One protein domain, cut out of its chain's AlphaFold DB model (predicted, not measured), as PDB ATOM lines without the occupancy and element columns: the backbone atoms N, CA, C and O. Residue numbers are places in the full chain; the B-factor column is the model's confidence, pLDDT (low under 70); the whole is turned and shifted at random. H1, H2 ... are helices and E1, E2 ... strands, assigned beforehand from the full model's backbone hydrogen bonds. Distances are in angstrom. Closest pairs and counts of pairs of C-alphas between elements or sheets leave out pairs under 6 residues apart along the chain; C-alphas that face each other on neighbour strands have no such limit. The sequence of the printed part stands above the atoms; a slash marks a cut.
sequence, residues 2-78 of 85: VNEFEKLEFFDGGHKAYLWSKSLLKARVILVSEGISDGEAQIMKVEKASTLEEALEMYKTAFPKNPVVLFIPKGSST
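What this domain is: This is residues 2 to 78 of the 85 residues of an uncharacterized protein of Texcoconibacillus texcoconensis (UniProt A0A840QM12). Two short parallel strands, E1 and E2, make a small core with H3 packed on one side and H4 on the other, while H2 forms an arm leading away from it with the short H1 packed on that arm. A long tail, residues 60 to 78, sticks out from the rest, and so does the loop of residues 7 to 13. The printed part has 77 residues, with four named helices and two named strands in the order H1, H2, E1, H3, E2, H4; the class is mostly helix, though only 33 residues are in named elements. The whole is loose, with a radius of gyration of the C-alphas of 14.8 A, and elongated, spanning 43 by 27 by 26 A.

Where its parts are: H1 is residues 2 to 5, beginning at C-alpha 2 (45.381, 39.770, 30.222). H2, residues 14 to 24, is 15.4 A long. E1 is residues 30 to 32, H3 is residues 38 to 43 and E2 is residues 47 to 49. H4, residues 52 to 57, is 8.8 A long and ends at C-alpha 57 (28.988, 45.617, 7.073).

How they stand to each other: H1 and H2 touch, the closest C-alphas being those of Val 2 and Ser 21, 5.6 A apart. E1 and E2 are parallel at 33 degrees, with N 31 and O 47 within hydrogen-bond range at 2.8 A. E1, H3 and E2 form a strand-helix-strand unit, two parallel neighbour strands with a helix between them in the chain, and its crossover is right-handed. The closest C-alphas of H3 and E2, Ala 41 and Lys 48, are 6.3 A apart; those of E2 and H4, Ala 49 and Ala 55, are 5.4 A apart. H3 and H4 are apart. In H2, H3 and H4 every O i to N i+4 pair is within hydrogen-bond range; H1 is too short for such a pair.

The domain as a whole: The two C-alphas farthest apart, Glu 9 and Lys 65, are 44.5 A apart. The printed part has no cut, and no link is long. The mean pLDDT of the printed part is 87.6, and no printed residue is under 70.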
ATOM      1  N   VAL A   2      44.232  40.707  30.248       73.31
ATOM      2  CA  VAL A   2      45.381  39.770  30.222       73.31
ATOM      3  C   VAL A   2      46.229  39.854  31.502       73.31
ATOM      4  O   VAL A   2      46.379  38.846  32.180       73.31
ATOM      5  N   ASN A   3      46.635  41.062  31.912       75.62
ATOM      6  CA  ASN A   3      47.406  41.295  33.147       75.62
ATOM      7  C   ASN A   3      46.694  40.856  34.441       75.62
ATOM      8  O   ASN A   3      47.340  40.735  35.476       75.62
ATOM      9  N   GLU A   4      45.369  40.685  34.407       77.94
ATOM     10  CA  GLU A   4      44.606  40.198  35.564       77.94
ATOM     11  C   GLU A   4      44.670  38.673  35.627       77.94
ATOM     12  O   GLU A   4      44.899  38.117  36.692       77.94
ATOM     13  N   PHE A   5      44.568  37.994  34.479       74.06
ATOM     14  CA  PHE A   5      44.696  36.539  34.397       74.06
ATOM     15  C   PHE A   5      46.124  36.035  34.644       74.06
ATOM     16  O   PHE A   5      46.285  34.947  35.182       74.06
ATOM     17  N   GLU A   6      47.155  36.816  34.305       72.69
ATOM     18  CA  GLU A   6      48.562  36.459  34.570       72.69
ATOM     19  C   GLU A   6      48.902  36.359  36.066       72.69
ATOM     20  O   GLU A   6      49.888  35.723  36.429       72.69
ATOM     21  N   LYS A   7      48.099  36.986  36.932       80.19
ATOM     22  CA  LYS A   7      48.320  37.029  38.385       80.19
ATOM     23  C   LYS A   7      47.537  35.960  39.152       80.19
ATOM     24  O   LYS A   7      47.688  35.873  40.368       80.19
ATOM     25  N   LEU A   8      46.667  35.203  38.483       76.25
ATOM     26  CA  LEU A   8      45.825  34.193  39.121       76.25
ATOM     27  C   LEU A   8      46.564  32.855  39.204       76.25
ATOM     28  O   LEU A   8      47.278  32.472  38.275       76.25
ATOM     29  N   GLU A   9      46.360  32.118  40.298       76.38
ATOM     30  CA  GLU A   9      46.747  30.707  40.348       76.38
ATOM     31  C   GLU A   9      46.011  29.923  39.257       76.38
ATOM     32  O   GLU A   9      44.925  30.307  38.818       76.38
ATOM     33  N   PHE A  10      46.599  28.825  38.788       73.69
ATOM     34  CA  PHE A  10      45.954  28.007  37.768       73.69
ATOM     35  C   PHE A  10      44.636  27.427  38.298       73.69
ATOM     36  O   PHE A  10      44.614  26.723  39.305       73.69
ATOM     37  N   PHE A  11      43.546  27.662  37.571       77.19
ATOM     38  CA  PHE A  11      42.256  27.020  37.807       77.19
ATOM     39  C   PHE A  11      41.583  26.666  36.479       77.19
ATOM     40  O   PHE A  11      41.889  27.233  35.419       77.19
ATOM     41  N   ASP A  12      40.670  25.697  36.524       71.88
ATOM     42  CA  ASP A  12      39.970  25.242  35.328       71.88
ATOM     43  C   ASP A  12      39.081  26.355  34.745       71.88
ATOM     44  O   ASP A  12      38.469  27.142  35.462       71.88
ATOM     45  N   GLY A  13      39.072  26.481  33.420       72.75
ATOM     46  CA  GLY A  13      38.461  27.605  32.702       72.75
ATOM     47  C   GLY A  13      39.309  28.887  32.646       72.75
ATOM     48  O   GLY A  13      39.299  29.562  31.611       72.75
ATOM     49  N   GLY A  14      40.122  29.187  33.666       77.38
ATOM     50  CA  GLY A  14      40.983  30.381  33.699       77.38
ATOM     51  C   GLY A  14      41.972  30.449  32.529       77.38
ATOM     52  O   GLY A  14      42.141  31.494  31.899       77.38
ATOM     53  N   HIS A  15      42.543  29.305  32.143       77.88
ATOM     54  CA  HIS A  15      43.444  29.206  30.992       77.88
ATOM     55  C   HIS A  15      42.752  29.529  29.653       77.88
ATOM     56  O   HIS A  15      43.359  30.152  28.782       77.88
ATOM     57  N   LYS A  16      41.471  29.161  29.481       83.00
ATOM     58  CA  LYS A  16      40.701  29.494  28.268       83.00
ATOM     59  C   LYS A  16      40.400  30.989  28.218       83.00
ATOM     60  O   LYS A  16      40.575  31.604  27.169       83.00
ATOM     61  N   ALA A  17      40.019  31.575  29.354       83.19
ATOM     62  CA  ALA A  17      39.772  33.009  29.469       83.19
ATOM     63  C   ALA A  17      41.048  33.838  29.221       83.19
ATOM     64  O   ALA A  17      40.993  34.868  28.545       83.19
ATOM     65  N   TYR A  18      42.209  33.363  29.681       85.62
ATOM     66  CA  TYR A  18      43.505  33.963  29.360       85.62
ATOM     67  C   TYR A  18      43.820  33.896  27.858       85.62
ATOM     68  O   TYR A  18      44.132  34.922  27.252       85.62
ATOM     69  N   LEU A  19      43.702  32.713  27.240       86.75
ATOM     70  CA  LEU A  19      43.952  32.538  25.804       86.75
ATOM     71  C   LEU A  19      43.019  33.407  24.954       86.75
ATOM     72  O   LEU A  19      43.479  34.054  24.014       86.75
ATOM     73  N   TRP A  20      41.742  33.481  25.332       89.31
ATOM     74  CA  TRP A  20      40.764  34.385  24.734       89.31
ATOM     75  C   TRP A  20      41.177  35.853  24.876       89.31
ATOM     76  O   TRP A  20      41.239  36.597  23.905       89.31
ATOM     77  N   SER A  21      41.564  36.269  26.079       87.81
ATOM     78  CA  SER A  21      42.028  37.639  26.311       87.81
ATOM     79  C   SER A  21      43.256  37.977  25.456       87.81
ATOM     80  O   SER A  21      43.371  39.093  24.953       87.81
ATOM     81  N   LYS A  22      44.168  37.015  25.255       89.75
ATOM     82  CA  LYS A  22      45.335  37.185  24.380       89.75
ATOM     83  C   LYS A  22      44.969  37.276  22.900       89.75
ATOM     84  O   LYS A  22      45.644  38.016  22.183       89.75
ATOM     85  N   SER A  23      43.960  36.542  22.425       89.75
ATOM     86  CA  SER A  23      43.531  36.634  21.023       89.75
ATOM     87  C   SER A  23      42.895  37.992  20.725       89.75
ATOM     88  O   SER A  23      43.209  38.585  19.694       89.75
ATOM     89  N   LEU A  24      42.112  38.539  21.660       91.38
ATOM     90  CA  LEU A  24      41.482  39.858  21.526       91.38
ATOM     91  C   LEU A  24      42.482  41.023  21.435       91.38
ATOM     92  O   LEU A  24      42.170  42.054  20.848       91.38
ATOM     93  N   LEU A  25      43.704  40.873  21.961       90.88
ATOM     94  CA  LEU A  25      44.765  41.875  21.764       90.88
ATOM     95  C   LEU A  25      45.277  41.934  20.317       90.88
ATOM     96  O   LEU A  25      45.900  42.919  19.928       90.88
ATOM     97  N   LYS A  26      45.076  40.866  19.540       90.75
ATOM     98  CA  LYS A  26      45.594  40.728  18.171       90.75
ATOM     99  C   LYS A  26      44.512  40.866  17.107       90.75
ATOM    100  O   LYS A  26      44.839  41.135  15.956       90.75
ATOM    101  N   ALA A  27      43.255  40.640  17.472       90.06
ATOM    102  CA  ALA A  27      42.139  40.623  16.545       90.06
ATOM    103  C   ALA A  27      40.898  41.255  17.177       90.06
ATOM    104  O   ALA A  27      40.554  40.969  18.323       90.06
ATOM    105  N   ARG A  28      40.187  42.062  16.390       89.88
ATOM    106  CA  ARG A  28      38.830  42.513  16.710       89.88
ATOM    107  C   ARG A  28      37.856  41.408  16.296       89.88
ATOM    108  O   ARG A  28      37.882  40.945  15.155       89.88
ATOM    109  N   VAL A  29      37.022  40.966  17.232       92.75
ATOM    110  CA  VAL A  29      36.138  39.806  17.058       92.75
ATOM    111  C   VAL A  29      34.683  40.260  17.045       92.75
ATOM    112  O   VAL A  29      34.247  40.963  17.955       92.75
ATOM    113  N   ILE A  30      33.944  39.811  16.028       93.88
ATOM    114  CA  ILE A  30      32.488  39.938  15.954       93.88
ATOM    115  C   ILE A  30      31.885  38.550  16.132       93.88
ATOM    116  O   ILE A  30      32.227  37.613  15.407       93.88
ATOM    117  N   LEU A  31      30.995  38.427  17.107       94.88
ATOM    118  CA  LEU A  31      30.237  37.225  17.393       94.88
ATOM    119  C   LEU A  31      28.867  37.314  16.719       94.88
ATOM    120  O   LEU A  31      28.078  38.205  17.026       94.88
ATOM    121  N   VAL A  32      28.576  36.361  15.837       95.06
ATOM    122  CA  VAL A  32      27.242  36.188  15.251       95.06
ATOM    123  C   VAL A  32      26.510  35.117  16.051       95.06
ATOM    124  O   VAL A  32      26.892  33.946  16.005       95.06
ATOM    125  N   SER A  33      25.510  35.508  16.842       93.44
ATOM    126  CA  SER A  33      24.750  34.571  17.677       93.44
ATOM    127  C   SER A  33      23.393  35.135  18.097       93.44
ATOM    128  O   SER A  33      23.302  36.275  18.551       93.44
ATOM    129  N   GLU A  34      22.355  34.301  18.020       87.50
ATOM    130  CA  GLU A  34      21.002  34.618  18.503       87.50
ATOM    131  C   GLU A  34      20.848  34.413  20.022       87.50
ATOM    132  O   GLU A  34      19.993  35.028  20.650       87.50
ATOM    133  N   GLY A  35      21.683  33.561  20.631       88.75
ATOM    134  CA  GLY A  35      21.554  33.134  22.032       88.75
ATOM    135  C   GLY A  35      22.361  33.951  23.040       88.75
ATOM    136  O   GLY A  35      22.441  33.563  24.200       88.75
ATOM    137  N   ILE A  36      22.997  35.036  22.599       92.00
ATOM    138  CA  ILE A  36      23.890  35.859  23.417       92.00
ATOM    139  C   ILE A  36      23.335  37.277  23.472       92.00
ATOM    140  O   ILE A  36      23.086  37.903  22.442       92.00
ATOM    141  N   SER A  37      23.146  37.806  24.675       93.19
ATOM    142  CA  SER A  37      22.761  39.200  24.898       93.19
ATOM    143  C   SER A  37      23.931  40.160  24.654       93.19
ATOM    144  O   SER A  37      25.103  39.782  24.688       93.19
ATOM    145  N   ASP A  38      23.627  41.441  24.451       91.38
ATOM    146  CA  ASP A  38      24.667  42.459  24.246       91.38
ATOM    147  C   ASP A  38      25.528  42.645  25.507       91.38
ATOM    148  O   ASP A  38      26.730  42.890  25.416       91.38
ATOM    149  N   GLY A  39      24.936  42.449  26.692       93.88
ATOM    150  CA  GLY A  39      25.659  42.450  27.965       93.88
ATOM    151  C   GLY A  39      26.672  41.306  28.064       93.88
ATOM    152  O   GLY A  39      27.816  41.525  28.459       93.88
ATOM    153  N   GLU A  40      26.298  40.097  27.643       92.94
ATOM    154  CA  GLU A  40      27.217  38.951  27.592       92.94
ATOM    155  C   GLU A  40      28.340  39.168  26.570       92.94
ATOM    156  O   GLU A  40      29.507  38.911  26.875       92.94
ATOM    157  N   ALA A  41      28.028  39.717  25.390       92.94
ATOM    158  CA  ALA A  41      29.039  40.098  24.402       92.94
ATOM    159  C   ALA A  41      30.028  41.137  24.963       92.94
ATOM    160  O   ALA A  41      31.247  40.994  24.818       92.94
ATOM    161  N   GLN A  42      29.525  42.135  25.699       90.88
ATOM    162  CA  GLN A  42      30.350  43.150  26.353       90.88
ATOM    163  C   GLN A  42      31.255  42.560  27.449       90.88
ATOM    164  O   GLN A  42      32.415  42.973  27.576       90.88
ATOM    165  N   ILE A  43      30.756  41.593  28.227       89.62
ATOM    166  CA  ILE A  43      31.552  40.846  29.215       89.62
ATOM    167  C   ILE A  43      32.678  40.082  28.509       89.62
ATOM    168  O   ILE A  43      33.830  40.150  28.941       89.62
ATOM    169  N   MET A  44      32.373  39.436  27.379       89.00
ATOM    170  CA  MET A  44      33.346  38.727  26.539       89.00
ATOM    171  C   MET A  44      34.288  39.653  25.752       89.00
ATOM    172  O   MET A  44      35.229  39.151  25.140       89.00
ATOM    173  N   LYS A  45      34.070  40.978  25.796       90.81
ATOM    174  CA  LYS A  45      34.824  42.011  25.061       90.81
ATOM    175  C   LYS A  45      34.811  41.815  23.547       90.81
ATOM    176  O   LYS A  45      35.809  42.072  22.877       90.81
ATOM    177  N   VAL A  46      33.667  41.391  23.025       93.44
ATOM    178  CA  VAL A  46      33.429  41.266  21.586       93.44
ATOM    179  C   VAL A  46      32.278  42.142  21.152       93.44
ATOM    180  O   VAL A  46      31.434  42.552  21.947       93.44
ATOM    181  N   GLU A  47      32.255  42.411  19.859       93.12
ATOM    182  CA  GLU A  47      31.098  42.992  19.205       93.12
ATOM    183  C   GLU A  47      30.124  41.888  18.819       93.12
ATOM    184  O   GLU A  47      30.524  40.744  18.596       93.12
ATOM    185  N   LYS A  48      28.842  42.226  18.738       95.19
ATOM    186  CA  LYS A  48      27.793  41.286  18.371       95.19
ATOM    187  C   LYS A  48      27.107  41.747  17.096       95.19
ATOM    188  O   LYS A  48      26.870  42.936  16.920       95.19
ATOM    189  N   ALA A  49      26.783  40.777  16.255       94.19
ATOM    190  CA  ALA A  49      25.913  40.927  15.104       94.19
ATOM    191  C   ALA A  49      24.852  39.818  15.132       94.19
ATOM    192  O   ALA A  49      25.069  38.735  15.682       94.19
ATOM    193  N   SER A  50      23.700  40.086  14.536       93.31
ATOM    194  CA  SER A  50      22.587  39.139  14.427       93.31
ATOM    195  C   SER A  50      22.730  38.249  13.195       93.31
ATOM    196  O   SER A  50      22.256  37.118  13.196       93.31
ATOM    197  N   THR A  51      23.411  38.734  12.152       94.50
ATOM    198  CA  THR A  51      23.663  37.980  10.917       94.50
ATOM    199  C   THR A  51      25.109  38.107  10.446       94.50
ATOM    200  O   THR A  51      25.870  38.968  10.900       94.50
ATOM    201  N   LEU A  52      25.501  37.236   9.512       93.12
ATOM    202  CA  LEU A  52      26.813  37.313   8.874       93.12
ATOM    203  C   LEU A  52      26.952  38.601   8.051       93.12
ATOM    204  O   LEU A  52      28.007  39.228   8.064       93.12
ATOM    205  N   GLU A  53      25.888  39.012   7.363       94.06
ATOM    206  CA  GLU A  53      25.854  40.234   6.564       94.06
ATOM    207  C   GLU A  53      26.089  41.463   7.441       94.06
ATOM    208  O   GLU A  53      26.935  42.289   7.114       94.06
ATOM    209  N   GLU A  54      25.413  41.550   8.591       93.56
ATOM    210  CA  GLU A  54      25.627  42.633   9.553       93.56
ATOM    211  C   GLU A  54      27.090  42.673  10.024       93.56
ATOM    212  O   GLU A  54      27.719  43.732   9.997       93.56
ATOM    213  N   ALA A  55      27.677  41.516  10.354       93.00
ATOM    214  CA  ALA A  55      29.084  41.431  10.748       93.00
ATOM    215  C   ALA A  55      30.051  41.908   9.646       93.00
ATOM    216  O   ALA A  55      31.072  42.535   9.942       93.00
ATOM    217  N   LEU A  56      29.742  41.634   8.375       91.44
ATOM    218  CA  LEU A  56      30.543  42.092   7.237       91.44
ATOM    219  C   LEU A  56      30.414  43.607   7.022       91.44
ATOM    220  O   LEU A  56      31.420  44.278   6.773       91.44
ATOM    221  N   GLU A  57      29.210  44.169   7.165       92.25
ATOM    222  CA  GLU A  57      28.988  45.617   7.073       92.25
ATOM    223  C   GLU A  57      29.735  46.380   8.180       92.25
ATOM    224  O   GLU A  57      30.364  47.403   7.899       92.25
ATOM    225  N   MET A  58      29.787  45.838   9.405       90.62
ATOM    226  CA  MET A  58      30.559  46.402  10.531       90.62
ATOM    227  C   MET A  58      32.072  46.518  10.259       90.62
ATOM    228  O   MET A  58      32.787  47.221  10.988       90.62
ATOM    229  N   TYR A  59      32.573  45.835   9.227       83.19
ATOM    230  CA  TYR A  59      33.979  45.845   8.826       83.19
ATOM    231  C   TYR A  59      34.262  46.487   7.469       83.19
ATOM    232  O   TYR A  59      35.436  46.697   7.149       83.19
ATOM    233  N   LYS A  60      33.241  46.851   6.683       80.25
ATOM    234  CA  LYS A  60      33.433  47.365   5.315       80.25
ATOM    235  C   LYS A  60      34.400  48.544   5.231       80.25
ATOM    236  O   LYS A  60      35.143  48.658   4.263       80.25
ATOM    237  N   THR A  61      34.400  49.410   6.241       76.25
ATOM    238  CA  THR A  61      35.248  50.610   6.296       76.25
ATOM    239  C   THR A  61      36.640  50.355   6.878       76.25
ATOM    240  O   THR A  61      37.528  51.182   6.695       76.25
ATOM    241  N   ALA A  62      36.844  49.227   7.564       79.44
ATOM    242  CA  ALA A  62      38.096  48.884   8.236       79.44
ATOM    243  C   ALA A  62      39.000  47.962   7.401       79.44
ATOM    244  O   ALA A  62      40.185  47.820   7.713       79.44
ATOM    245  N   PHE A  63      38.471  47.321   6.353       79.38
ATOM    246  CA  PHE A  63      39.275  46.453   5.502       79.38
ATOM    247  C   PHE A  63      40.272  47.242   4.636       79.38
ATOM    248  O   PHE A  63      39.941  48.305   4.105       79.38
ATOM    249  N   PRO A  64      41.487  46.703   4.417       82.38
ATOM    250  CA  PRO A  64      42.349  47.191   3.350       82.38
ATOM    251  C   PRO A  64      41.654  47.003   1.993       82.38
ATOM    252  O   PRO A  64      40.780  46.155   1.845       82.38
ATOM    253  N   LYS A  65      42.081  47.762   0.977       83.25
ATOM    254  CA  LYS A  65      41.427  47.831  -0.346       83.25
ATOM    255  C   LYS A  65      41.169  46.462  -1.010       83.25
ATOM    256  O   LYS A  65      40.217  46.350  -1.768       83.25
ATOM    257  N   ASN A  66      41.990  45.452  -0.714       86.31
ATOM    258  CA  ASN A  66      41.829  44.059  -1.143       86.31
ATOM    259  C   ASN A  66      42.142  43.122   0.043       86.31
ATOM    260  O   ASN A  66      43.301  42.730   0.208       86.31
ATOM    261  N   PRO A  67      41.170  42.800   0.914       88.50
ATOM    262  CA  PRO A  67      41.428  41.941   2.061       88.50
ATOM    263  C   PRO A  67      41.615  40.487   1.615       88.50
ATOM    264  O   PRO A  67      40.884  39.981   0.765       88.50
ATOM    265  N   VAL A  68      42.579  39.795   2.221       89.88
ATOM    266  CA  VAL A  68      42.686  38.337   2.098       89.88
ATOM    267  C   VAL A  68      41.693  37.717   3.073       89.88
ATOM    268  O   VAL A  68      41.765  37.971   4.275       89.88
ATOM    269  N   VAL A  69      40.768  36.913   2.556       89.56
ATOM    270  CA  VAL A  69      39.741  36.245   3.359       89.56
ATOM    271  C   VAL A  69      40.083  34.768   3.489       89.56
ATOM    272  O   VAL A  69      40.221  34.064   2.490       89.56
ATOM    273  N   LEU A  70      40.188  34.298   4.730       92.00
ATOM    274  CA  LEU A  70      40.302  32.881   5.054       92.00
ATOM    275  C   LEU A  70      38.958  32.382   5.590       92.00
ATOM    276  O   LEU A  70      38.411  32.962   6.527       92.00
ATOM    277  N   PHE A  71      38.446  31.292   5.024       92.62
ATOM    278  CA  PHE A  71      37.204  30.666   5.466       92.62
ATOM    279  C   PHE A  71      37.489  29.316   6.127       92.62
ATOM    280  O   PHE A  71      38.069  28.427   5.506       92.62
ATOM    281  N   ILE A  72      37.070  29.162   7.387       94.81
ATOM    282  CA  ILE A  72      37.244  27.933   8.173       94.81
ATOM    283  C   ILE A  72      35.861  27.450   8.644       94.81
ATOM    284  O   ILE A  72      35.420  27.830   9.729       94.81
ATOM    285  N   PRO A  73      35.161  26.602   7.865       94.38
ATOM    286  CA  PRO A  73      33.790  26.191   8.182       94.38
ATOM    287  C   PRO A  73      33.650  25.448   9.520       94.38
ATOM    288  O   PRO A  73      32.603  25.507  10.158       94.38
ATOM    289  N   LYS A  74      34.691  24.716   9.943       95.25
ATOM    290  CA  LYS A  74      34.710  23.921  11.183       95.25
ATOM    291  C   LYS A  74      35.902  24.293  12.062       95.25
ATOM    292  O   LYS A  74      36.786  23.471  12.300       95.25
ATOM    293  N   GLY A  75      35.937  25.539  12.533       92.44
ATOM    294  CA  GLY A  75      37.053  26.058  13.336       92.44
ATOM    295  C   GLY A  75      37.378  25.221  14.578       92.44
ATOM    296  O   GLY A  75      38.547  25.010  14.878       92.44
ATOM    297  N   SER A  76      36.368  24.661  15.249       92.25
ATOM    298  CA  SER A  76      36.557  23.840  16.456       92.25
ATOM    299  C   SER A  76      37.227  22.484  16.210       92.25
ATOM    300  O   SER A  76      37.779  21.910  17.145       92.25
ATOM    301  N   SER A  77      37.193  21.966  14.978       95.81
ATOM    302  CA  SER A  77      37.802  20.684  14.601       95.81
ATOM    303  C   SER A  77      38.883  20.834  13.528       95.81
ATOM    304  O   SER A  77      39.194  19.868  12.833       95.81
ATOM    305  N   THR A  78      39.415  22.044  13.346       94.50
ATOM    306  CA  THR A  78      40.482  22.332  12.385       94.50
ATOM    307  C   THR A  78      41.738  22.728  13.147       94.50
ATOM    308  O   THR A  78      41.714  23.678  13.925       94.50
TER     309      THR A  78